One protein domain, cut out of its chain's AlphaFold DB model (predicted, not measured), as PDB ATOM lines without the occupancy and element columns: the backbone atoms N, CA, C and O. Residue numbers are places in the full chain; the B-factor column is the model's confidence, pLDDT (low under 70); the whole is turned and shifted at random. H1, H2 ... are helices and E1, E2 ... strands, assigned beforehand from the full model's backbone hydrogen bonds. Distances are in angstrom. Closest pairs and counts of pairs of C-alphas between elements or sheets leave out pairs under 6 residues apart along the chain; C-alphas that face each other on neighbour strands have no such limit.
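AT A GLANCE: This is residues 165 to 329 of the 636 residues of an uncharacterized protein of Stentor coeruleus (UniProt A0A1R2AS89). Picture one long, twisted ribbon of a sheet, a single layer in which the twelve strands E1 to E12 stand side by side in chain order, with the long axis running across them from E1 to E12. The short helix H1 and the unnamed stretches 165 to 177 and 222 to 234 gather at the E1 end. The printed part has 165 residues, with three strands, one helix and then nine strands along it; the sheet's order is E1 to E12, antiparallel throughout, and the class is mostly strand. The whole is loose, with a radius of gyration of the C-alphas of 19.4 A, and it spans 61 by 26 by 23 A, a rod.

IN THESE COORDINATES: Find C-alpha 178 at (-32.473, -55.706, -33.207), where E1 begins and runs to residue 182. E2 is residues 194 to 199, and E3 is residues 205 to 211, 17.0 A long. H1 follows at residues 214 to 221, 10.7 A long. Go on to C-alpha 235 at (-44.647, -49.889, -24.367), where E4 runs to residue 241 over 17.2 A. Next come E5, 247 to 253, 16.5 A; E6, 257 to 265; E7, 271 to 277, 16.1 A; E8, 280 to 288; E9, 294 to 299; E10, 305 to 310; and E11, 316 to 322, 17.6 A. E12, residues 325 to 329, ends at C-alpha 329, (-34.257, -18.173, -1.364).

HOW THE PARTS SIT: Start at the edge strand E1: it forms an antiparallel hairpin with E2, with N 180 and O 197 2.8 A apart. Residues 165 to 166 also pair antiparallel with residues 180 to 181 of E1. E1, E2 and E3 make one meander, each strand the antiparallel neighbour of the one before; E4 to E12 make another. Between the two, E3 and E4 are antiparallel at 172 degrees, with N 241 and O 205 2.7 A apart. H1 is not on the sheet, and every O i to N i+4 pair in it is within hydrogen-bond range. Farther along, E6 bends by 97 degrees at residue 262 and E8 by 121 degrees at residue 283. In the hairpin of E7 and E8, look for N 273 and O 286, 2.8 A apart. At the other edge, E11 and E12 form a hairpin at 120 degrees, with N 320 and O 328 2.8 A apart. E1 and E12 are apart.

THE WHOLE: The C-alphas farthest apart, those of Glu 222 and Gly 314, are 62.0 A apart. The printed part has no cut. The long links are E1 to E2, 11 residues, and H1 to E4, 13 residues; the others are tight. Mean pLDDT of the printed part is 80.0; look for values under 70 at residue 174, residues 223 to 230, residues 263 to 269, residue 302 and residue 324.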
ATOM      1  N   PHE A 165     -31.134 -64.541 -27.729       91.81
ATOM      2  CA  PHE A 165     -30.992 -64.936 -29.129       91.81
ATOM      3  C   PHE A 165     -31.865 -64.058 -30.026       91.81
ATOM      4  O   PHE A 165     -32.986 -63.718 -29.637       91.81
ATOM      5  N   PRO A 166     -31.373 -63.652 -31.205       87.31
ATOM      6  CA  PRO A 166     -32.125 -62.819 -32.123       87.31
ATOM      7  C   PRO A 166     -33.349 -63.572 -32.641       87.31
ATOM      8  O   PRO A 166     -33.356 -64.795 -32.761       87.31
ATOM      9  N   VAL A 167     -34.396 -62.824 -32.968       79.44
ATOM     10  CA  VAL A 167     -35.573 -63.401 -33.616       79.44
ATOM     11  C   VAL A 167     -35.373 -63.365 -35.127       79.44
ATOM     12  O   VAL A 167     -35.492 -62.302 -35.734       79.44
ATOM     13  N   ASP A 168     -35.080 -64.514 -35.734       72.62
ATOM     14  CA  ASP A 168     -34.655 -64.611 -37.141       72.62
ATOM     15  C   ASP A 168     -35.611 -63.933 -38.134       72.62
ATOM     16  O   ASP A 168     -35.166 -63.264 -39.063       72.62
ATOM     17  N   TYR A 169     -36.923 -64.057 -37.915       72.31
ATOM     18  CA  TYR A 169     -37.958 -63.520 -38.805       72.31
ATOM     19  C   TYR A 169     -38.326 -62.051 -38.545       72.31
ATOM     20  O   TYR A 169     -39.088 -61.475 -39.320       72.31
ATOM     21  N   LEU A 170     -37.824 -61.433 -37.472       72.44
ATOM     22  CA  LEU A 170     -38.021 -60.000 -37.262       72.44
ATOM     23  C   LEU A 170     -36.994 -59.212 -38.082       72.44
ATOM     24  O   LEU A 170     -35.822 -59.584 -38.079       72.44
ATOM     25  N   PRO A 171     -37.361 -58.100 -38.737       70.88
ATOM     26  CA  PRO A 171     -36.372 -57.168 -39.260       70.88
ATOM     27  C   PRO A 171     -35.747 -56.339 -38.130       70.88
ATOM     28  O   PRO A 171     -36.191 -56.353 -36.981       70.88
ATOM     29  N   THR A 172     -34.696 -55.595 -38.461       74.62
ATOM     30  CA  THR A 172     -34.170 -54.544 -37.583       74.62
ATOM     31  C   THR A 172     -35.121 -53.349 -37.618       74.62
ATOM     32  O   THR A 172     -35.417 -52.821 -38.689       74.62
ATOM     33  N   PHE A 173     -35.611 -52.925 -36.456       73.69
ATOM     34  CA  PHE A 173     -36.526 -51.792 -36.342       73.69
ATOM     35  C   PHE A 173     -35.732 -50.480 -36.275       73.69
ATOM     36  O   PHE A 173     -34.733 -50.424 -35.557       73.69
ATOM     37  N   PRO A 174     -36.160 -49.400 -36.946       69.81
ATOM     38  CA  PRO A 174     -35.582 -48.078 -36.711       69.81
ATOM     39  C   PRO A 174     -35.721 -47.672 -35.234       69.81
ATOM     40  O   PRO A 174     -36.743 -47.963 -34.609       69.81
ATOM     41  N   THR A 175     -34.696 -47.036 -34.667       71.94
ATOM     42  CA  THR A 175     -34.595 -46.615 -33.256       71.94
ATOM     43  C   THR A 175     -34.497 -47.742 -32.220       71.94
ATOM     44  O   THR A 175     -33.677 -47.664 -31.312       71.94
ATOM     45  N   ILE A 176     -35.298 -48.807 -32.315       77.56
ATOM     46  CA  ILE A 176     -35.256 -49.945 -31.368       77.56
ATOM     47  C   ILE A 176     -34.127 -50.922 -31.724       77.56
ATOM     48  O   ILE A 176     -33.572 -51.589 -30.852       77.56
ATOM     49  N   GLY A 177     -33.778 -50.994 -33.008       82.44
ATOM     50  CA  GLY A 177     -32.776 -51.890 -33.562       82.44
ATOM     51  C   GLY A 177     -33.200 -53.359 -33.534       82.44
ATOM     52  O   GLY A 177     -34.325 -53.705 -33.905       82.44
ATOM     53  N   ARG A 178     -32.272 -54.250 -33.171       85.31
ATOM     54  CA  ARG A 178     -32.473 -55.706 -33.207       85.31
ATOM     55  C   ARG A 178     -33.018 -56.206 -31.871       85.31
ATOM     56  O   ARG A 178     -32.456 -55.890 -30.826       85.31
ATOM     57  N   ILE A 179     -34.076 -57.018 -31.913       87.50
ATOM     58  CA  ILE A 179     -34.693 -57.635 -30.729       87.50
ATOM     59  C   ILE A 179     -34.151 -59.053 -30.536       87.50
ATOM     60  O   ILE A 179     -34.144 -59.864 -31.465       87.50
ATOM     61  N   PHE A 180     -33.756 -59.349 -29.303       91.50
ATOM     62  CA  PHE A 180     -33.306 -60.647 -28.833       91.50
ATOM     63  C   PHE A 180     -34.224 -61.134 -27.708       91.50
ATOM     64  O   PHE A 180     -34.634 -60.353 -26.847       91.50
ATOM     65  N   LEU A 181     -34.533 -62.425 -27.686       93.06
ATOM     66  CA  LEU A 181     -35.357 -63.061 -26.661       93.06
ATOM     67  C   LEU A 181     -34.501 -63.951 -25.757       93.06
ATOM     68  O   LEU A 181     -33.520 -64.515 -26.239       93.06
ATOM     69  N   PRO A 182     -34.871 -64.123 -24.476       94.38
ATOM     70  CA  PRO A 182     -34.202 -65.075 -23.602       94.38
ATOM     71  C   PRO A 182     -34.169 -66.480 -24.209       94.38
ATOM     72  O   PRO A 182     -35.096 -66.882 -24.916       94.38
ATOM     73  N   GLU A 183     -33.126 -67.239 -23.890       92.94
ATOM     74  CA  GLU A 183     -32.955 -68.623 -24.334       92.94
ATOM     75  C   GLU A 183     -34.242 -69.461 -24.205       92.94
ATOM     76  O   GLU A 183     -34.911 -69.486 -23.166       92.94
ATOM     77  N   GLY A 184     -34.620 -70.128 -25.300       87.81
ATOM     78  CA  GLY A 184     -35.812 -70.976 -25.374       87.81
ATOM     79  C   GLY A 184     -37.157 -70.234 -25.432       87.81
ATOM     80  O   GLY A 184     -38.202 -70.889 -25.460       87.81
ATOM     81  N   LYS A 185     -37.183 -68.894 -25.458       90.50
ATOM     82  CA  LYS A 185     -38.418 -68.105 -25.596       90.50
ATOM     83  C   LYS A 185     -38.713 -67.750 -27.055       90.50
ATOM     84  O   LYS A 185     -37.818 -67.577 -27.874       90.50
ATOM     85  N   LYS A 186     -40.004 -67.627 -27.364       85.94
ATOM     86  CA  LYS A 186     -40.533 -67.141 -28.647       85.94
ATOM     87  C   LYS A 186     -41.376 -65.895 -28.399       85.94
ATOM     88  O   LYS A 186     -41.814 -65.672 -27.268       85.94
ATOM     89  N   LEU A 187     -41.617 -65.105 -29.446       82.62
ATOM     90  CA  LEU A 187     -42.598 -64.022 -29.365       82.62
ATOM     91  C   LEU A 187     -43.965 -64.592 -28.949       82.62
ATOM     92  O   LEU A 187     -44.322 -65.691 -29.390       82.62
ATOM     93  N   PRO A 188     -44.733 -63.864 -28.121       82.50
ATOM     94  CA  PRO A 188     -46.113 -64.221 -27.817       82.50
ATOM     95  C   PRO A 188     -46.949 -64.355 -29.094       82.50
ATOM     96  O   PRO A 188     -46.598 -63.790 -30.123       82.50
ATOM     97  N   SER A 189     -48.077 -65.064 -29.027       77.19
ATOM     98  CA  SER A 189     -49.036 -65.202 -30.140       77.19
ATOM     99  C   SER A 189     -50.108 -64.103 -30.175       77.19
ATOM    100  O   SER A 189     -50.953 -64.084 -31.068       77.19
ATOM    101  N   LYS A 190     -50.092 -63.197 -29.195       80.69
ATOM    102  CA  LYS A 190     -51.022 -62.073 -29.015       80.69
ATOM    103  C   LYS A 190     -50.306 -60.909 -28.325       80.69
ATOM    104  O   LYS A 190     -49.165 -61.055 -27.896       80.69
ATOM    105  N   THR A 191     -50.978 -59.770 -28.179       83.12
ATOM    106  CA  THR A 191     -50.437 -58.559 -27.537       83.12
ATOM    107  C   THR A 191     -50.180 -58.732 -26.035       83.12
ATOM    108  O   THR A 191     -50.927 -58.268 -25.168       83.12
ATOM    109  N   GLU A 192     -49.062 -59.367 -25.706       87.75
ATOM    110  CA  GLU A 192     -48.601 -59.615 -24.343       87.75
ATOM    111  C   GLU A 192     -47.206 -59.047 -24.099       87.75
ATOM    112  O   GLU A 192     -46.480 -58.682 -25.023       87.75
ATOM    113  N   LYS A 193     -46.859 -58.934 -22.816       92.56
ATOM    114  CA  LYS A 193     -45.512 -58.550 -22.404       92.56
ATOM    115  C   LYS A 193     -44.563 -59.713 -22.664       92.56
ATOM    116  O   LYS A 193     -44.888 -60.847 -22.320       92.56
ATOM    117  N   PHE A 194     -43.390 -59.419 -23.196       91.69
ATOM    118  CA  PHE A 194     -42.313 -60.387 -23.351       91.69
ATOM    119  C   PHE A 194     -40.992 -59.760 -22.927       91.69
ATOM    120  O   PHE A 194     -40.731 -58.597 -23.235       91.69
ATOM    121  N   ASP A 195     -40.176 -60.532 -22.215       93.94
ATOM    122  CA  ASP A 195     -38.819 -60.126 -21.868       93.94
ATOM    123  C   ASP A 195     -37.941 -60.159 -23.119       93.94
ATOM    124  O   ASP A 195     -38.012 -61.092 -23.924       93.94
ATOM    125  N   CYS A 196     -37.101 -59.148 -23.278       93.38
ATOM    126  CA  CYS A 196     -36.189 -59.032 -24.395       93.38
ATOM    127  C   CYS A 196     -34.937 -58.236 -24.026       93.38
ATOM    128  O   CYS A 196     -34.863 -57.539 -23.010       93.38
ATOM    129  N   LEU A 197     -33.953 -58.358 -24.908       93.56
ATOM    130  CA  LEU A 197     -32.837 -57.444 -25.016       93.56
ATOM    131  C   LEU A 197     -32.901 -56.783 -26.395       93.56
ATOM    132  O   LEU A 197     -33.158 -57.463 -27.387       93.56
ATOM    133  N   CYS A 198     -32.696 -55.474 -26.482       90.25
ATOM    134  CA  CYS A 198     -32.619 -54.768 -27.757       90.25
ATOM    135  C   CYS A 198     -31.270 -54.077 -27.900       90.25
ATOM    136  O   CYS A 198     -30.785 -53.473 -26.946       90.25
ATOM    137  N   ILE A 199     -30.693 -54.150 -29.097       88.50
ATOM    138  CA  ILE A 199     -29.511 -53.374 -29.477       88.50
ATOM    139  C   ILE A 199     -29.976 -52.357 -30.508       88.50
ATOM    140  O   ILE A 199     -30.333 -52.754 -31.619       88.50
ATOM    141  N   THR A 200     -30.024 -51.078 -30.126       84.69
ATOM    142  CA  THR A 200     -30.554 -50.001 -30.973       84.69
ATOM    143  C   THR A 200     -29.619 -49.675 -32.136       84.69
ATOM    144  O   THR A 200     -28.440 -50.024 -32.134       84.69
ATOM    145  N   ASP A 201     -30.132 -48.951 -33.130       76.56
ATOM    146  CA  ASP A 201     -29.330 -48.380 -34.226       76.56
ATOM    147  C   ASP A 201     -28.255 -47.382 -33.750       76.56
ATOM    148  O   ASP A 201     -27.247 -47.166 -34.419       76.56
ATOM    149  N   SER A 202     -28.465 -46.808 -32.569       76.38
ATOM    150  CA  SER A 202     -27.573 -45.905 -31.843       76.38
ATOM    151  C   SER A 202     -26.695 -46.627 -30.810       76.38
ATOM    152  O   SER A 202     -26.137 -45.975 -29.928       76.38
ATOM    153  N   TRP A 203     -26.573 -47.958 -30.906       80.56
ATOM    154  CA  TRP A 203     -25.739 -48.807 -30.041       80.56
ATOM    155  C   TRP A 203     -26.093 -48.770 -28.549       80.56
ATOM    156  O   TRP A 203     -25.281 -49.126 -27.692       80.56
ATOM    157  N   LYS A 204     -27.328 -48.388 -28.219       87.19
ATOM    158  CA  LYS A 204     -27.870 -48.487 -26.863       87.19
ATOM    159  C   LYS A 204     -28.350 -49.906 -26.608       87.19
ATOM    160  O   LYS A 204     -28.839 -50.577 -27.520       87.19
ATOM    161  N   LEU A 205     -28.262 -50.346 -25.359       90.94
ATOM    162  CA  LEU A 205     -28.796 -51.642 -24.941       90.94
ATOM    163  C   LEU A 205     -30.053 -51.435 -24.114       90.94
ATOM    164  O   LEU A 205     -30.007 -50.756 -23.098       90.94
ATOM    165  N   PHE A 206     -31.163 -52.047 -24.498       92.31
ATOM    166  CA  PHE A 206     -32.335 -52.153 -23.637       92.31
ATOM    167  C   PHE A 206     -32.433 -53.570 -23.079       92.31
ATOM    168  O   PHE A 206     -32.400 -54.518 -23.852       92.31
ATOM    169  N   GLU A 207     -32.605 -53.727 -21.768       94.44
ATOM    170  CA  GLU A 207     -32.976 -54.997 -21.132       94.44
ATOM    171  C   GLU A 207     -34.246 -54.793 -20.301       94.44
ATOM    172  O   GLU A 207     -34.283 -53.960 -19.390       94.44
ATOM    173  N   GLY A 208     -35.296 -55.556 -20.593       94.19
ATOM    174  CA  GLY A 208     -36.573 -55.443 -19.896       94.19
ATOM    175  C   GLY A 208     -37.688 -56.185 -20.609       94.19
ATOM    176  O   GLY A 208     -37.425 -57.108 -21.372       94.19
ATOM    177  N   TRP A 209     -38.931 -55.766 -20.382       94.44
ATOM    178  CA  TRP A 209     -40.069 -56.269 -21.146       94.44
ATOM    179  C   TRP A 209     -40.588 -55.224 -22.127       94.44
ATOM    180  O   TRP A 209     -40.619 -54.031 -21.818       94.44
ATOM    181  N   LEU A 210     -41.051 -55.693 -23.284       91.75
ATOM    182  CA  LEU A 210     -41.787 -54.917 -24.280       91.75
ATOM    183  C   LEU A 210     -43.187 -55.500 -24.488       91.75
ATOM    184  O   LEU A 210     -43.444 -56.669 -24.208       91.75
ATOM    185  N   LYS A 211     -44.105 -54.669 -24.979       90.62
ATOM    186  CA  LYS A 211     -45.433 -55.060 -25.456       90.62
ATOM    187  C   LYS A 211     -45.809 -54.188 -26.651       90.62
ATOM    188  O   LYS A 211     -45.925 -52.971 -26.509       90.62
ATOM    189  N   PHE A 212     -46.045 -54.821 -27.794       86.06
ATOM    190  CA  PHE A 212     -46.578 -54.159 -28.986       86.06
ATOM    191  C   PHE A 212     -48.064 -53.801 -28.810       86.06
ATOM    192  O   PHE A 212     -48.808 -54.507 -28.118       86.06
ATOM    193  N   GLY A 213     -48.499 -52.722 -29.464       83.31
ATOM    194  CA  GLY A 213     -49.920 -52.469 -29.699       83.31
ATOM    195  C   GLY A 213     -50.507 -53.479 -30.693       83.31
ATOM    196  O   GLY A 213     -49.774 -54.205 -31.359       83.31
ATOM    197  N   GLU A 214     -51.836 -53.578 -30.771       81.12
ATOM    198  CA  GLU A 214     -52.507 -54.593 -31.605       81.12
ATOM    199  C   GLU A 214     -52.177 -54.467 -33.091       81.12
ATOM    200  O   GLU A 214     -51.884 -55.470 -33.739       81.12
ATOM    201  N   LYS A 215     -52.170 -53.241 -33.620       77.38
ATOM    202  CA  LYS A 215     -51.862 -52.987 -35.032       77.38
ATOM    203  C   LYS A 215     -50.404 -53.305 -35.350       77.38
ATOM    204  O   LYS A 215     -50.113 -53.937 -36.358       77.38
ATOM    205  N   GLU A 216     -49.501 -52.892 -34.469       76.12
ATOM    206  CA  GLU A 216     -48.064 -53.107 -34.604       76.12
ATOM    207  C   GLU A 216     -47.720 -54.591 -34.505       76.12
ATOM    208  O   GLU A 216     -46.923 -55.098 -35.288       76.12
ATOM    209  N   PHE A 217     -48.363 -55.307 -33.581       77.00
ATOM    210  CA  PHE A 217     -48.172 -56.738 -33.400       77.00
ATOM    211  C   PHE A 217     -48.622 -57.544 -34.629       77.00
ATOM    212  O   PHE A 217     -47.909 -58.448 -35.057       77.00
ATOM    213  N   LEU A 218     -49.762 -57.189 -35.236       75.00
ATOM    214  CA  LEU A 218     -50.216 -57.800 -36.492       75.00
ATOM    215  C   LEU A 218     -49.235 -57.524 -37.640       75.00
ATOM    216  O   LEU A 218     -48.827 -58.456 -38.327       75.00
ATOM    217  N   ALA A 219     -48.776 -56.278 -37.788       74.75
ATOM    218  CA  ALA A 219     -47.789 -55.914 -38.805       74.75
ATOM    219  C   ALA A 219     -46.457 -56.673 -38.642       74.75
ATOM    220  O   ALA A 219     -45.841 -57.072 -39.632       74.75
ATOM    221  N   VAL A 220     -46.036 -56.918 -37.394       73.75
ATOM    222  CA  VAL A 220     -44.876 -57.753 -37.055       73.75
ATOM    223  C   VAL A 220     -45.076 -59.210 -37.491       73.75
ATOM    224  O   VAL A 220     -44.162 -59.791 -38.074       73.75
ATOM    225  N   LEU A 221     -46.248 -59.800 -37.235       71.69
ATOM    226  CA  LEU A 221     -46.552 -61.181 -37.632       71.69
ATOM    227  C   LEU A 221     -46.676 -61.352 -39.152       71.69
ATOM    228  O   LEU A 221     -46.274 -62.381 -39.688       71.69
ATOM    229  N   GLU A 222     -47.214 -60.349 -39.847       70.44
ATOM    230  CA  GLU A 222     -47.433 -60.364 -41.299       70.44
ATOM    231  C   GLU A 222     -46.173 -60.007 -42.111       70.44
ATOM    232  O   GLU A 222     -46.204 -60.017 -43.342       70.44
ATOM    233  N   GLY A 223     -45.063 -59.653 -41.448       65.75
ATOM    234  CA  GLY A 223     -43.837 -59.185 -42.106       65.75
ATOM    235  C   GLY A 223     -43.988 -57.828 -42.814       65.75
ATOM    236  O   GLY A 223     -43.088 -57.397 -43.538       65.75
ATOM    237  N   ASN A 224     -45.108 -57.129 -42.606       65.81
ATOM    238  CA  ASN A 224     -45.448 -55.872 -43.267       65.81
ATOM    239  C   ASN A 224     -44.858 -54.685 -42.496       65.81
ATOM    240  O   ASN A 224     -45.536 -53.978 -41.751       65.81
ATOM    241  N   THR A 225     -43.552 -54.484 -42.651       60.03
ATOM    242  CA  THR A 225     -42.760 -53.586 -41.800       60.03
ATOM    243  C   THR A 225     -42.551 -52.191 -42.387       60.03
ATOM    244  O   THR A 225     -41.434 -51.689 -42.492       60.03
ATOM    245  N   LYS A 226     -43.641 -51.519 -42.781       58.62
ATOM    246  CA  LYS A 226     -43.562 -50.120 -43.230       58.62
ATOM    247  C   LYS A 226     -43.370 -49.173 -42.034       58.62
ATOM    248  O   LYS A 226     -44.193 -49.114 -41.127       58.62
ATOM    249  N   PHE A 227     -42.264 -48.430 -42.042       53.91
ATOM    250  CA  PHE A 227     -41.984 -47.319 -41.121       53.91
ATOM    251  C   PHE A 227     -42.959 -46.151 -41.383       53.91
ATOM    252  O   PHE A 227     -43.221 -45.893 -42.563       53.91
ATOM    253  N   PRO A 228     -43.488 -45.422 -40.367       53.12
ATOM    254  CA  PRO A 228     -43.109 -45.369 -38.941       53.12
ATOM    255  C   PRO A 228     -44.051 -46.081 -37.940       53.12
ATOM    256  O   PRO A 228     -43.884 -45.933 -36.729       53.12
ATOM    257  N   ASP A 229     -45.021 -46.873 -38.395       60.22
ATOM    258  CA  ASP A 229     -46.163 -47.265 -37.550       60.22
ATOM    259  C   ASP A 229     -45.861 -48.300 -36.448       60.22
ATOM    260  O   ASP A 229     -46.637 -48.420 -35.507       60.22
ATOM    261  N   LEU A 230     -44.729 -49.011 -36.503       66.56
ATOM    262  CA  LEU A 230     -44.426 -50.155 -35.620       66.56
ATOM    263  C   LEU A 230     -44.082 -49.799 -34.164       66.56
ATOM    264  O   LEU A 230     -44.081 -50.682 -33.306       66.56
ATOM    265  N   CYS A 231     -43.751 -48.538 -33.881       71.19
ATOM    266  CA  CYS A 231     -43.245 -48.140 -32.565       71.19
ATOM    267  C   CYS A 231     -44.240 -47.294 -31.768       71.19
ATOM    268  O   CYS A 231     -44.107 -47.221 -30.554       71.19
ATOM    269  N   HIS A 232     -45.250 -46.676 -32.393       74.12
ATOM    270  CA  HIS A 232     -46.096 -45.665 -31.741       74.12
ATOM    271  C   HIS A 232     -46.796 -46.158 -30.468       74.12
ATOM    272  O   HIS A 232     -46.810 -45.442 -29.464       74.12
ATOM    273  N   ASN A 233     -47.341 -47.377 -30.485       80.56
ATOM    274  CA  ASN A 233     -47.985 -47.978 -29.312       80.56
ATOM    275  C   ASN A 233     -47.124 -49.036 -28.615       80.56
ATOM    276  O   ASN A 233     -47.634 -49.790 -27.783       80.56
ATOM    277  N   LEU A 234     -45.827 -49.097 -28.923       84.88
ATOM    278  CA  LEU A 234     -44.906 -49.926 -28.164       84.88
ATOM    279  C   LEU A 234     -44.784 -49.360 -26.750       84.88
ATOM    280  O   LEU A 234     -44.553 -48.166 -26.554       84.88
ATOM    281  N   ILE A 235     -44.937 -50.224 -25.758       90.50
ATOM    282  CA  ILE A 235     -44.647 -49.889 -24.367       90.50
ATOM    283  C   ILE A 235     -43.639 -50.875 -23.806       90.50
ATOM    284  O   ILE A 235     -43.602 -52.040 -24.205       90.50
ATOM    285  N   GLY A 236     -42.856 -50.423 -22.839       91.06
ATOM    286  CA  GLY A 236     -41.875 -51.263 -22.183       91.06
ATOM    287  C   GLY A 236     -41.584 -50.839 -20.761       91.06
ATOM    288  O   GLY A 236     -42.009 -49.786 -20.288       91.06
ATOM    289  N   ASN A 237     -40.850 -51.680 -20.050       92.75
ATOM    290  CA  ASN A 237     -40.204 -51.287 -18.808       92.75
ATOM    291  C   ASN A 237     -38.910 -52.074 -18.651       92.75
ATOM    292  O   ASN A 237     -38.890 -53.286 -18.863       92.75
ATOM    293  N   GLY A 238     -37.842 -51.386 -18.278       92.06
ATOM    294  CA  GLY A 238     -36.524 -51.991 -18.212       92.06
ATOM    295  C   GLY A 238     -35.432 -50.976 -17.936       92.06
ATOM    296  O   GLY A 238     -35.678 -49.919 -17.348       92.06
ATOM    297  N   ILE A 239     -34.225 -51.327 -18.359       91.19
ATOM    298  CA  ILE A 239     -33.032 -50.496 -18.273       91.19
ATOM    299  C   ILE A 239     -32.519 -50.252 -19.692       91.19
ATOM    300  O   ILE A 239     -32.282 -51.204 -20.427       91.19
ATOM    301  N   LEU A 240     -32.358 -48.986 -20.066       89.88
ATOM    302  CA  LEU A 240     -31.672 -48.548 -21.275       89.88
ATOM    303  C   LEU A 240     -30.265 -48.086 -20.903       89.88
ATOM    304  O   LEU A 240     -30.114 -47.145 -20.132       89.88
ATOM    305  N   TYR A 241     -29.249 -48.723 -21.453       88.81
ATOM    306  CA  TYR A 241     -27.844 -48.415 -21.259       88.81
ATOM    307  C   TYR A 241     -27.315 -47.602 -22.443       88.81
ATOM    308  O   TYR A 241     -27.473 -47.996 -23.599       88.81
ATOM    309  N   GLU A 242     -26.670 -46.478 -22.146       84.75
ATOM    310  CA  GLU A 242     -26.048 -45.572 -23.116       84.75
ATOM    311  C   GLU A 242     -24.561 -45.913 -23.302       84.75
ATOM    312  O   GLU A 242     -23.897 -46.193 -22.301       84.75
ATOM    313  N   PRO A 243     -23.984 -45.806 -24.516       80.44
ATOM    314  CA  PRO A 243     -22.587 -46.165 -24.819       80.44
ATOM    315  C   PRO A 243     -21.503 -45.600 -23.879       80.44
ATOM    316  O   PRO A 243     -20.388 -46.116 -23.806       80.44
ATOM    317  N   ASP A 244     -21.801 -44.532 -23.143       75.56
ATOM    318  CA  ASP A 244     -20.891 -43.830 -22.239       75.56
ATOM    319  C   ASP A 244     -20.916 -44.335 -20.783       75.56
ATOM    320  O   ASP A 244     -20.364 -43.657 -19.914       75.56
ATOM    321  N   THR A 245     -21.490 -45.518 -20.516       80.00
ATOM    322  CA  THR A 245     -21.735 -46.159 -19.194       80.00
ATOM    323  C   THR A 245     -22.991 -45.703 -18.453       80.00
ATOM    324  O   THR A 245     -23.310 -46.241 -17.391       80.00
ATOM    325  N   SER A 246     -23.735 -44.748 -18.999       82.62
ATOM    326  CA  SER A 246     -24.952 -44.241 -18.365       82.62
ATOM    327  C   SER A 246     -26.117 -45.215 -18.516       82.62
ATOM    328  O   SER A 246     -26.098 -46.081 -19.395       82.62
ATOM    329  N   PHE A 247     -27.138 -45.103 -17.659       86.00
ATOM    330  CA  PHE A 247     -28.363 -45.886 -17.830       86.00
ATOM    331  C   PHE A 247     -29.633 -45.188 -17.341       86.00
ATOM    332  O   PHE A 247     -29.628 -44.428 -16.371       86.00
ATOM    333  N   ILE A 248     -30.747 -45.517 -17.988       85.56
ATOM    334  CA  ILE A 248     -32.099 -45.070 -17.666       85.56
ATOM    335  C   ILE A 248     -32.917 -46.290 -17.268       85.56
ATOM    336  O   ILE A 248     -33.107 -47.196 -18.068       85.56
ATOM    337  N   LYS A 249     -33.428 -46.324 -16.039       87.69
ATOM    338  CA  LYS A 249     -34.325 -47.384 -15.571       87.69
ATOM    339  C   LYS A 249     -35.742 -46.849 -15.474       87.69
ATOM    340  O   LYS A 249     -35.993 -45.921 -14.707       87.69
ATOM    341  N   GLY A 250     -36.685 -47.451 -16.187       88.44
ATOM    342  CA  GLY A 250     -38.059 -46.976 -16.137       88.44
ATOM    343  C   GLY A 250     -38.995 -47.582 -17.162       88.44
ATOM    344  O   GLY A 250     -38.702 -48.600 -17.784       88.44
ATOM    345  N   PHE A 251     -40.147 -46.936 -17.290       89.31
ATOM    346  CA  PHE A 251     -41.145 -47.228 -18.306       89.31
ATOM    347  C   PHE A 251     -40.743 -46.564 -19.620       89.31
ATOM    348  O   PHE A 251     -40.226 -45.453 -19.598       89.31
ATOM    349  N   SER A 252     -41.002 -47.208 -20.747       87.88
ATOM    350  CA  SER A 252     -40.808 -46.639 -22.075       87.88
ATOM    351  C   SER A 252     -42.106 -46.658 -22.873       87.88
ATOM    352  O   SER A 252     -42.959 -47.531 -22.684       87.88
ATOM    353  N   LYS A 253     -42.265 -45.682 -23.764       86.38
ATOM    354  CA  LYS A 253     -43.385 -45.590 -24.704       86.38
ATOM    355  C   LYS A 253     -42.867 -45.186 -26.079       86.38
ATOM    356  O   LYS A 253     -41.893 -44.450 -26.170       86.38
ATOM    357  N   GLY A 254     -43.531 -45.623 -27.141       83.75
ATOM    358  CA  GLY A 254     -43.205 -45.163 -28.480       83.75
ATOM    359  C   GLY A 254     -41.853 -45.709 -28.947       83.75
ATOM    360  O   GLY A 254     -41.538 -46.893 -28.811       83.75
ATOM    361  N   PHE A 255     -41.009 -44.797 -29.416       76.31
ATOM    362  CA  PHE A 255     -39.650 -45.049 -29.893       76.31
ATOM    363  C   PHE A 255     -38.640 -45.237 -28.748       76.31
ATOM    364  O   PHE A 255     -37.535 -44.705 -28.798       76.31
ATOM    365  N   LEU A 256     -39.022 -45.985 -27.706       76.69
ATOM    366  CA  LEU A 256     -38.274 -46.103 -26.451       76.69
ATOM    367  C   LEU A 256     -38.070 -44.754 -25.736       76.69
ATOM    368  O   LEU A 256     -37.028 -44.517 -25.130       76.69
ATOM    369  N   ASP A 257     -39.080 -43.882 -25.734       79.56
ATOM    370  CA  ASP A 257     -39.057 -42.675 -24.907       79.56
ATOM    371  C   ASP A 257     -39.238 -43.071 -23.434       79.56
ATOM    372  O   ASP A 257     -40.299 -43.564 -23.037       79.56
ATOM    373  N   PHE A 258     -38.187 -42.904 -22.624       78.31
ATOM    374  CA  PHE A 258     -38.165 -43.352 -21.229       78.31
ATOM    375  C   PHE A 258     -38.698 -42.317 -20.232       78.31
ATOM    376  O   PHE A 258     -38.384 -41.126 -20.277       78.31
ATOM    377  N   TYR A 259     -39.411 -42.845 -19.241       80.69
ATOM    378  CA  TYR A 259     -39.854 -42.193 -18.019       80.69
ATOM    379  C   TYR A 259     -39.345 -43.006 -16.842       80.69
ATOM    380  O   TYR A 259     -39.717 -44.170 -16.660       80.69
ATOM    381  N   GLY A 260     -38.508 -42.410 -16.009       77.88
ATOM    382  CA  GLY A 260     -37.980 -43.146 -14.877       77.88
ATOM    383  C   GLY A 260     -36.827 -42.455 -14.202       77.88
ATOM    384  O   GLY A 260     -36.848 -41.248 -13.995       77.88
ATOM    385  N   TYR A 261     -35.847 -43.253 -13.809       74.81
ATOM    386  CA  TYR A 261     -34.692 -42.818 -13.057       74.81
ATOM    387  C   TYR A 261     -33.438 -42.971 -13.902       74.81
ATOM    388  O   TYR A 261     -33.115 -44.074 -14.344       74.81
ATOM    389  N   VAL A 262     -32.712 -41.876 -14.092       73.75
ATOM    390  CA  VAL A 262     -31.425 -41.896 -14.775       73.75
ATOM    391  C   VAL A 262     -30.310 -41.940 -13.751       73.75
ATOM    392  O   VAL A 262     -30.292 -41.188 -12.774       73.75
ATOM    393  N   HIS A 263     -29.353 -42.818 -14.004       63.78
ATOM    394  CA  HIS A 263     -28.055 -42.804 -13.375       63.78
ATOM    395  C   HIS A 263     -27.055 -42.311 -14.423       63.78
ATOM    396  O   HIS A 263     -26.704 -43.061 -15.332       63.78
ATOM    397  N   LYS A 264     -26.632 -41.044 -14.274       62.34
ATOM    398  CA  LYS A 264     -25.636 -40.343 -15.101       62.34
ATOM    399  C   LYS A 264     -26.163 -39.890 -16.472       62.34
ATOM    400  O   LYS A 264     -25.690 -40.345 -17.487       62.34
ATOM    401  N   TYR A 265     -27.121 -38.966 -16.552       58.62
ATOM    402  CA  TYR A 265     -27.431 -38.352 -17.856       58.62
ATOM    403  C   TYR A 265     -26.373 -37.301 -18.193       58.62
ATOM    404  O   TYR A 265     -26.194 -36.378 -17.394       58.62
ATOM    405  N   ILE A 266     -25.706 -37.438 -19.343       54.06
ATOM    406  CA  ILE A 266     -24.678 -36.507 -19.814       54.06
ATOM    407  C   ILE A 266     -25.211 -35.683 -20.992       54.06
ATOM    408  O   ILE A 266     -25.057 -36.063 -22.148       54.06
ATOM    409  N   TYR A 267     -25.780 -34.512 -20.711       52.72
ATOM    410  CA  TYR A 267     -25.749 -33.410 -21.679       52.72
ATOM    411  C   TYR A 267     -24.534 -32.556 -21.334       52.72
ATOM    412  O   TYR A 267     -24.327 -32.221 -20.168       52.72
ATOM    413  N   ASP A 268     -23.680 -32.261 -22.314       54.72
ATOM    414  CA  ASP A 268     -22.532 -31.374 -22.116       54.72
ATOM    415  C   ASP A 268     -21.640 -31.723 -20.901       54.72
ATOM    416  O   ASP A 268     -21.136 -30.832 -20.233       54.72
ATOM    417  N   LYS A 269     -21.367 -33.001 -20.607       57.78
ATOM    418  CA  LYS A 269     -20.512 -33.445 -19.472       57.78
ATOM    419  C   LYS A 269     -20.998 -33.048 -18.065       57.78
ATOM    420  O   LYS A 269     -20.200 -33.081 -17.131       57.78
ATOM    421  N   GLU A 270     -22.265 -32.688 -17.889       75.12
ATOM    422  CA  GLU A 270     -22.885 -32.661 -16.559       75.12
ATOM    423  C   GLU A 270     -23.237 -34.089 -16.126       75.12
ATOM    424  O   GLU A 270     -23.527 -34.936 -16.967       75.12
ATOM    425  N   THR A 271     -23.207 -34.378 -14.825       79.19
ATOM    426  CA  THR A 271     -23.651 -35.675 -14.295       79.19
ATOM    427  C   THR A 271     -24.976 -35.500 -13.573       79.19
ATOM    428  O   THR A 271     -25.028 -34.925 -12.489       79.19
ATOM    429  N   TYR A 272     -26.060 -36.011 -14.160       82.56
ATOM    430  CA  TYR A 272     -27.379 -36.012 -13.525       82.56
ATOM    431  C   TYR A 272     -27.781 -37.398 -13.017       82.56
ATOM    432  O   TYR A 272     -27.674 -38.402 -13.723       82.56
ATOM    433  N   LYS A 273     -28.302 -37.447 -11.792       82.69
ATOM    434  CA  LYS A 273     -28.860 -38.637 -11.154       82.69
ATOM    435  C   LYS A 273     -30.223 -38.296 -10.560       82.69
ATOM    436  O   LYS A 273     -30.296 -37.607  -9.545       82.69
ATOM    437  N   GLY A 274     -31.304 -38.787 -11.152       80.69
ATOM    438  CA  GLY A 274     -32.647 -38.416 -10.714       80.69
ATOM    439  C   GLY A 274     -33.752 -38.840 -11.663       80.69
ATOM    440  O   GLY A 274     -33.531 -39.599 -12.605       80.69
ATOM    441  N   GLN A 275     -34.955 -38.349 -11.389       77.88
ATOM    442  CA  GLN A 275     -36.121 -38.575 -12.233       77.88
ATOM    443  C   GLN A 275     -35.954 -37.905 -13.611       77.88
ATOM    444  O   GLN A 275     -35.271 -36.890 -13.770       77.88
ATOM    445  N   TYR A 276     -36.523 -38.517 -14.641       75.94
ATOM    446  CA  TYR A 276     -36.284 -38.145 -16.031       75.94
ATOM    447  C   TYR A 276     -37.501 -38.453 -16.895       75.94
ATOM    448  O   TYR A 276     -38.140 -39.493 -16.717       75.94
ATOM    449  N   CYS A 277     -37.820 -37.537 -17.805       75.31
ATOM    450  CA  CYS A 277     -39.010 -37.596 -18.644       75.31
ATOM    451  C   CYS A 277     -38.712 -36.928 -19.990       75.31
ATOM    452  O   CYS A 277     -38.266 -35.785 -19.994       75.31
ATOM    453  N   TYR A 278     -38.959 -37.618 -21.110       70.81
ATOM    454  CA  TYR A 278     -38.852 -37.064 -22.473       70.81
ATOM    455  C   TYR A 278     -37.595 -36.220 -22.726       70.81
ATOM    456  O   TYR A 278     -37.682 -35.068 -23.127       70.81
ATOM    457  N   TYR A 279     -36.413 -36.778 -22.485       71.44
ATOM    458  CA  TYR A 279     -35.146 -36.066 -22.701       71.44
ATOM    459  C   TYR A 279     -34.902 -34.848 -21.777       71.44
ATOM    460  O   TYR A 279     -33.976 -34.075 -22.013       71.44
ATOM    461  N   HIS A 280     -35.673 -34.704 -20.692       75.94
ATOM    462  CA  HIS A 280     -35.532 -33.624 -19.717       75.94
ATOM    463  C   HIS A 280     -35.400 -34.138 -18.271       75.94
ATOM    464  O   HIS A 280     -36.031 -35.120 -17.855       75.94
ATOM    465  N   LYS A 281     -34.590 -33.421 -17.474       82.50
ATOM    466  CA  LYS A 281     -34.537 -33.564 -16.008       82.50
ATOM    467  C   LYS A 281     -35.945 -33.291 -15.465       82.50
ATOM    468  O   LYS A 281     -36.587 -32.323 -15.855       82.50
ATOM    469  N   SER A 282     -36.449 -34.147 -14.584       77.06
ATOM    470  CA  SER A 282     -37.771 -33.955 -13.977       77.06
ATOM    471  C   SER A 282     -37.785 -34.487 -12.559       77.06
ATOM    472  O   SER A 282     -36.936 -35.291 -12.192       77.06
ATOM    473  N   GLY A 283     -38.746 -34.042 -11.753       75.69
ATOM    474  CA  GLY A 283     -38.922 -34.516 -10.390       75.69
ATOM    475  C   GLY A 283     -37.649 -34.369  -9.554       75.69
ATOM    476  O   GLY A 283     -36.904 -33.416  -9.738       75.69
ATOM    477  N   TYR A 284     -37.397 -35.255  -8.597       79.00
ATOM    478  CA  TYR A 284     -36.231 -35.122  -7.718       79.00
ATOM    479  C   TYR A 284     -34.942 -35.688  -8.330       79.00
ATOM    480  O   TYR A 284     -34.932 -36.795  -8.876       79.00
ATOM    481  N   GLY A 285     -33.824 -34.987  -8.131       80.19
ATOM    482  CA  GLY A 285     -32.508 -35.419  -8.598       80.19
ATOM    483  C   GLY A 285     -31.316 -34.674  -7.989       80.19
ATOM    484  O   GLY A 285     -31.441 -33.809  -7.115       80.19
ATOM    485  N   ILE A 286     -30.136 -35.041  -8.472       84.12
ATOM    486  CA  ILE A 286     -28.844 -34.436  -8.157       84.12
ATOM    487  C   ILE A 286     -28.134 -34.174  -9.484       84.12
ATOM    488  O   ILE A 286     -28.046 -35.074 -10.315       84.12
ATOM    489  N   CYS A 287     -27.644 -32.956  -9.683       85.62
ATOM    490  CA  CYS A 287     -26.914 -32.539 -10.871       85.62
ATOM    491  C   CYS A 287     -25.547 -31.993 -10.467       85.62
ATOM    492  O   CYS A 287     -25.474 -31.036  -9.697       85.62
ATOM    493  N   GLU A 288     -24.485 -32.585 -10.994       88.31
ATOM    494  CA  GLU A 288     -23.112 -32.103 -10.871       88.31
ATOM    495  C   GLU A 288     -22.718 -31.407 -12.176       88.31
ATOM    496  O   GLU A 288     -22.736 -32.005 -13.256       88.31
ATOM    497  N   TYR A 289     -22.398 -30.122 -12.078       85.38
ATOM    498  CA  TYR A 289     -22.071 -29.263 -13.208       85.38
ATOM    499  C   TYR A 289     -20.569 -29.302 -13.511       85.38
ATOM    500  O   TYR A 289     -19.741 -29.456 -12.614       85.38
ATOM    501  N   LYS A 290     -20.194 -29.056 -14.774       84.31
ATOM    502  CA  LYS A 290     -18.787 -28.959 -15.230       84.31
ATOM    503  C   LYS A 290     -17.922 -28.014 -14.390       84.31
ATOM    504  O   LYS A 290     -16.728 -28.241 -14.242       84.31
ATOM    505  N   ASN A 291     -18.511 -26.933 -13.884       82.69
ATOM    506  CA  ASN A 291     -17.816 -25.934 -13.074       82.69
ATOM    507  C   ASN A 291     -17.600 -26.374 -11.612       82.69
ATOM    508  O   ASN A 291     -17.084 -25.581 -10.833       82.69
ATOM    509  N   GLY A 292     -18.007 -27.592 -11.233       86.06
ATOM    510  CA  GLY A 292     -17.915 -28.129  -9.875       86.06
ATOM    511  C   GLY A 292     -19.106 -27.791  -8.972       86.06
ATOM    512  O   GLY A 292     -19.116 -28.194  -7.810       86.06
ATOM    513  N   ALA A 293     -20.109 -27.060  -9.468       88.06
ATOM    514  CA  ALA A 293     -21.331 -26.817  -8.713       88.06
ATOM    515  C   ALA A 293     -22.186 -28.090  -8.618       88.06
ATOM    516  O   ALA A 293     -22.175 -28.936  -9.510       88.06
ATOM    517  N   ILE A 294     -22.960 -28.218  -7.542       89.94
ATOM    518  CA  ILE A 294     -23.840 -29.360  -7.288       89.94
ATOM    519  C   ILE A 294     -25.222 -28.842  -6.910       89.94
ATOM    520  O   ILE A 294     -25.378 -28.191  -5.877       89.94
ATOM    521  N   TYR A 295     -26.236 -29.162  -7.710       87.31
ATOM    522  CA  TYR A 295     -27.636 -28.917  -7.370       87.31
ATOM    523  C   TYR A 295     -28.307 -30.203  -6.894       87.31
ATOM    524  O   TYR A 295     -28.171 -31.261  -7.504       87.31
ATOM    525  N   LYS A 296     -29.088 -30.101  -5.823       84.69
ATOM    526  CA  LYS A 296     -29.920 -31.173  -5.277       84.69
ATOM    527  C   LYS A 296     -31.321 -30.631  -5.029       84.69
ATOM    528  O   LYS A 296     -31.495 -29.751  -4.186       84.69
ATOM    529  N   GLY A 297     -32.322 -31.153  -5.728       81.75
ATOM    530  CA  GLY A 297     -33.668 -30.592  -5.654       81.75
ATOM    531  C   GLY A 297     -34.664 -31.239  -6.598       81.75
ATOM    532  O   GLY A 297     -34.431 -32.328  -7.111       81.75
ATOM    533  N   THR A 298     -35.791 -30.565  -6.787       80.38
ATOM    534  CA  THR A 298     -36.805 -30.922  -7.772       80.38
ATOM    535  C   THR A 298     -36.625 -30.123  -9.060       80.38
ATOM    536  O   THR A 298     -36.193 -28.972  -9.004       80.38
ATOM    537  N   TRP A 299     -36.982 -30.732 -10.189       80.06
ATOM    538  CA  TRP A 299     -37.118 -30.137 -11.515       80.06
ATOM    539  C   TRP A 299     -38.576 -30.259 -11.965       80.06
ATOM    540  O   TRP A 299     -39.165 -31.340 -11.951       80.06
ATOM    541  N   GLY A 300     -39.177 -29.138 -12.327       76.38
ATOM    542  CA  GLY A 300     -40.472 -29.037 -12.986       76.38
ATOM    543  C   GLY A 300     -40.302 -28.733 -14.472       76.38
ATOM    544  O   GLY A 300     -39.227 -28.901 -15.041       76.38
ATOM    545  N   SER A 301     -41.369 -28.259 -15.111       71.19
ATOM    546  CA  SER A 301     -41.309 -27.760 -16.489       71.19
ATOM    547  C   SER A 301     -40.469 -26.482 -16.587       71.19
ATOM    548  O   SER A 301     -40.440 -25.699 -15.634       71.19
ATOM    549  N   ASN A 302     -39.844 -26.251 -17.746       69.75
ATOM    550  CA  ASN A 302     -39.020 -25.069 -18.048       69.75
ATOM    551  C   ASN A 302     -37.922 -24.807 -17.001       69.75
ATOM    552  O   ASN A 302     -37.795 -23.697 -16.489       69.75
ATOM    553  N   ASP A 303     -37.211 -25.856 -16.584       71.75
ATOM    554  CA  ASP A 303     -36.107 -25.760 -15.616       71.75
ATOM    555  C   ASP A 303     -36.482 -25.041 -14.303       71.75
ATOM    556  O   ASP A 303     -35.665 -24.425 -13.614       71.75
ATOM    557  N   SER A 304     -37.767 -25.111 -13.941       76.25
ATOM    558  CA  SER A 304     -38.250 -24.673 -12.636       76.25
ATOM    559  C   SER A 304     -37.901 -25.707 -11.572       76.25
ATOM    560  O   SER A 304     -37.729 -26.886 -11.867       76.25
ATOM    561  N   GLY A 305     -37.789 -25.301 -10.311       78.56
ATOM    562  CA  GLY A 305     -37.359 -26.242  -9.283       78.56
ATOM    563  C   GLY A 305     -37.333 -25.692  -7.873       78.56
ATOM    564  O   GLY A 305     -37.422 -24.485  -7.652       78.56
ATOM    565  N   ILE A 306     -37.221 -26.587  -6.896       76.00
ATOM    566  CA  ILE A 306     -36.954 -26.235  -5.499       76.00
ATOM    567  C   ILE A 306     -35.819 -27.118  -5.007       76.00
ATOM    568  O   ILE A 306     -35.883 -28.342  -5.097       76.00
ATOM    569  N   GLY A 307     -34.779 -26.511  -4.454       82.69
ATOM    570  CA  GLY A 307     -33.546 -27.238  -4.198       82.69
ATOM    571  C   GLY A 307     -32.477 -26.459  -3.458       82.69
ATOM    572  O   GLY A 307     -32.710 -25.411  -2.855       82.69
ATOM    573  N   THR A 308     -31.284 -27.032  -3.471       84.69
ATOM    574  CA  THR A 308     -30.062 -26.470  -2.907       84.69
ATOM    575  C   THR A 308     -28.955 -26.579  -3.946       84.69
ATOM    576  O   THR A 308     -28.659 -27.681  -4.401       84.69
ATOM    577  N   LEU A 309     -28.353 -25.450  -4.306       87.00
ATOM    578  CA  LEU A 309     -27.191 -25.337  -5.178       87.00
ATOM    579  C   LEU A 309     -25.968 -25.001  -4.328       87.00
ATOM    580  O   LEU A 309     -25.927 -23.954  -3.689       87.00
ATOM    581  N   LYS A 310     -24.969 -25.877  -4.338       89.25
ATOM    582  CA  LYS A 310     -23.640 -25.613  -3.789       89.25
ATOM    583  C   LYS A 310     -22.711 -25.231  -4.934       89.25
ATOM    584  O   LYS A 310     -22.531 -26.020  -5.856       89.25
ATOM    585  N   TYR A 311     -22.127 -24.047  -4.881       86.00
ATOM    586  CA  TYR A 311     -21.169 -23.567  -5.872       86.00
ATOM    587  C   TYR A 311     -19.762 -24.100  -5.578       86.00
ATOM    588  O   TYR A 311     -19.439 -24.473  -4.447       86.00
ATOM    589  N   ALA A 312     -18.896 -24.104  -6.593       87.50
ATOM    590  CA  ALA A 312     -17.516 -24.574  -6.455       87.50
ATOM    591  C   ALA A 312     -16.665 -23.722  -5.496       87.50
ATOM    592  O   ALA A 312     -15.748 -24.237  -4.866       87.50
ATOM    593  N   ASN A 313     -16.997 -22.437  -5.341       81.94
ATOM    594  CA  ASN A 313     -16.353 -21.536  -4.380       81.94
ATOM    595  C   ASN A 313     -16.793 -21.771  -2.916       81.94
ATOM    596  O   ASN A 313     -16.268 -21.120  -2.018       81.94
ATOM    597  N   GLY A 314     -17.740 -22.688  -2.673       85.00
ATOM    598  CA  GLY A 314     -18.264 -23.018  -1.347       85.00
ATOM    599  C   GLY A 314     -19.583 -22.335  -0.983       85.00
ATOM    600  O   GLY A 314     -20.201 -22.746  -0.000       85.00
ATOM    601  N   ASP A 315     -20.048 -21.361  -1.771       85.25
ATOM    602  CA  ASP A 315     -21.336 -20.704  -1.538       85.25
ATOM    603  C   ASP A 315     -22.490 -21.708  -1.679       85.25
ATOM    604  O   ASP A 315     -22.420 -22.681  -2.437       85.25
ATOM    605  N   VAL A 316     -23.579 -21.483  -0.947       85.94
ATOM    606  CA  VAL A 316     -24.751 -22.360  -0.935       85.94
ATOM    607  C   VAL A 316     -26.014 -21.530  -1.085       85.94
ATOM    608  O   VAL A 316     -26.338 -20.730  -0.215       85.94
ATOM    609  N   PHE A 317     -26.779 -21.777  -2.142       84.44
ATOM    610  CA  PHE A 317     -28.107 -21.207  -2.325       84.44
ATOM    611  C   PHE A 317     -29.192 -22.263  -2.119       84.44
ATOM    612  O   PHE A 317     -29.130 -23.349  -2.691       84.44
ATOM    613  N   LYS A 318     -30.231 -21.942  -1.354       82.94
ATOM    614  CA  LYS A 318     -31.412 -22.782  -1.136       82.94
ATOM    615  C   LYS A 318     -32.667 -21.989  -1.467       82.94
ATOM    616  O   LYS A 318     -32.945 -20.984  -0.819       82.94
ATOM    617  N   GLY A 319     -33.459 -22.443  -2.434       81.62
ATOM    618  CA  GLY A 319     -34.580 -21.625  -2.891       81.62
ATOM    619  C   GLY A 319     -35.477 -22.240  -3.950       81.62
ATOM    620  O   GLY A 319     -35.650 -23.454  -4.027       81.62
ATOM    621  N   LYS A 320     -36.094 -21.361  -4.734       81.44
ATOM    622  CA  LYS A 320     -36.925 -21.679  -5.894       81.44
ATOM    623  C   LYS A 320     -36.236 -21.210  -7.167       81.44
ATOM    624  O   LYS A 320     -35.652 -20.127  -7.175       81.44
ATOM    625  N   TRP A 321     -36.387 -21.985  -8.228       79.75
ATOM    626  CA  TRP A 321     -35.896 -21.719  -9.573       79.75
ATOM    627  C   TRP A 321     -37.056 -21.615 -10.556       79.75
ATOM    628  O   TRP A 321     -38.083 -22.280 -10.389       79.75
ATOM    629  N   TYR A 322     -36.882 -20.778 -11.570       77.31
ATOM    630  CA  TYR A 322     -37.791 -20.609 -12.696       77.31
ATOM    631  C   TYR A 322     -36.964 -20.236 -13.934       77.31
ATOM    632  O   TYR A 322     -36.209 -19.265 -13.856       77.31
ATOM    633  N   ASP A 323     -37.075 -20.987 -15.035       73.50
ATOM    634  CA  ASP A 323     -36.263 -20.819 -16.254       73.50
ATOM    635  C   ASP A 323     -34.753 -20.725 -15.946       73.50
ATOM    636  O   ASP A 323     -34.095 -19.740 -16.302       73.50
ATOM    637  N   ASP A 324     -34.228 -21.696 -15.184       69.81
ATOM    638  CA  ASP A 324     -32.829 -21.764 -14.720       69.81
ATOM    639  C   ASP A 324     -32.351 -20.574 -13.857       69.81
ATOM    640  O   ASP A 324     -31.158 -20.400 -13.589       69.81
ATOM    641  N   LYS A 325     -33.272 -19.743 -13.352       72.62
ATOM    642  CA  LYS A 325     -32.952 -18.549 -12.549       72.62
ATOM    643  C   LYS A 325     -33.508 -18.648 -11.137       72.62
ATOM    644  O   LYS A 325     -34.658 -19.035 -10.932       72.62
ATOM    645  N   PHE A 326     -32.711 -18.231 -10.152       73.38
ATOM    646  CA  PHE A 326     -33.152 -18.121  -8.760       73.38
ATOM    647  C   PHE A 326     -34.305 -17.110  -8.659       73.38
ATOM    648  O   PHE A 326     -34.186 -15.979  -9.117       73.38
ATOM    649  N   SER A 327     -35.418 -17.493  -8.044       72.19
ATOM    650  CA  SER A 327     -36.574 -16.614  -7.839       72.19
ATOM    651  C   SER A 327     -36.620 -16.071  -6.414       72.19
ATOM    652  O   SER A 327     -36.779 -14.874  -6.193       72.19
ATOM    653  N   SER A 328     -36.491 -16.948  -5.424       72.75
ATOM    654  CA  SER A 328     -36.459 -16.580  -4.006       72.75
ATOM    655  C   SER A 328     -35.719 -17.643  -3.223       72.75
ATOM    656  O   SER A 328     -35.788 -18.824  -3.573       72.75
ATOM    657  N   GLY A 329     -35.012 -17.238  -2.177       76.19
ATOM    658  CA  GLY A 329     -34.257 -18.173  -1.364       76.19
ATOM    659  C   GLY A 329     -33.235 -17.513  -0.458       76.19
ATOM    660  O   GLY A 329     -33.166 -16.293  -0.324       76.19
TER     661      GLY A 329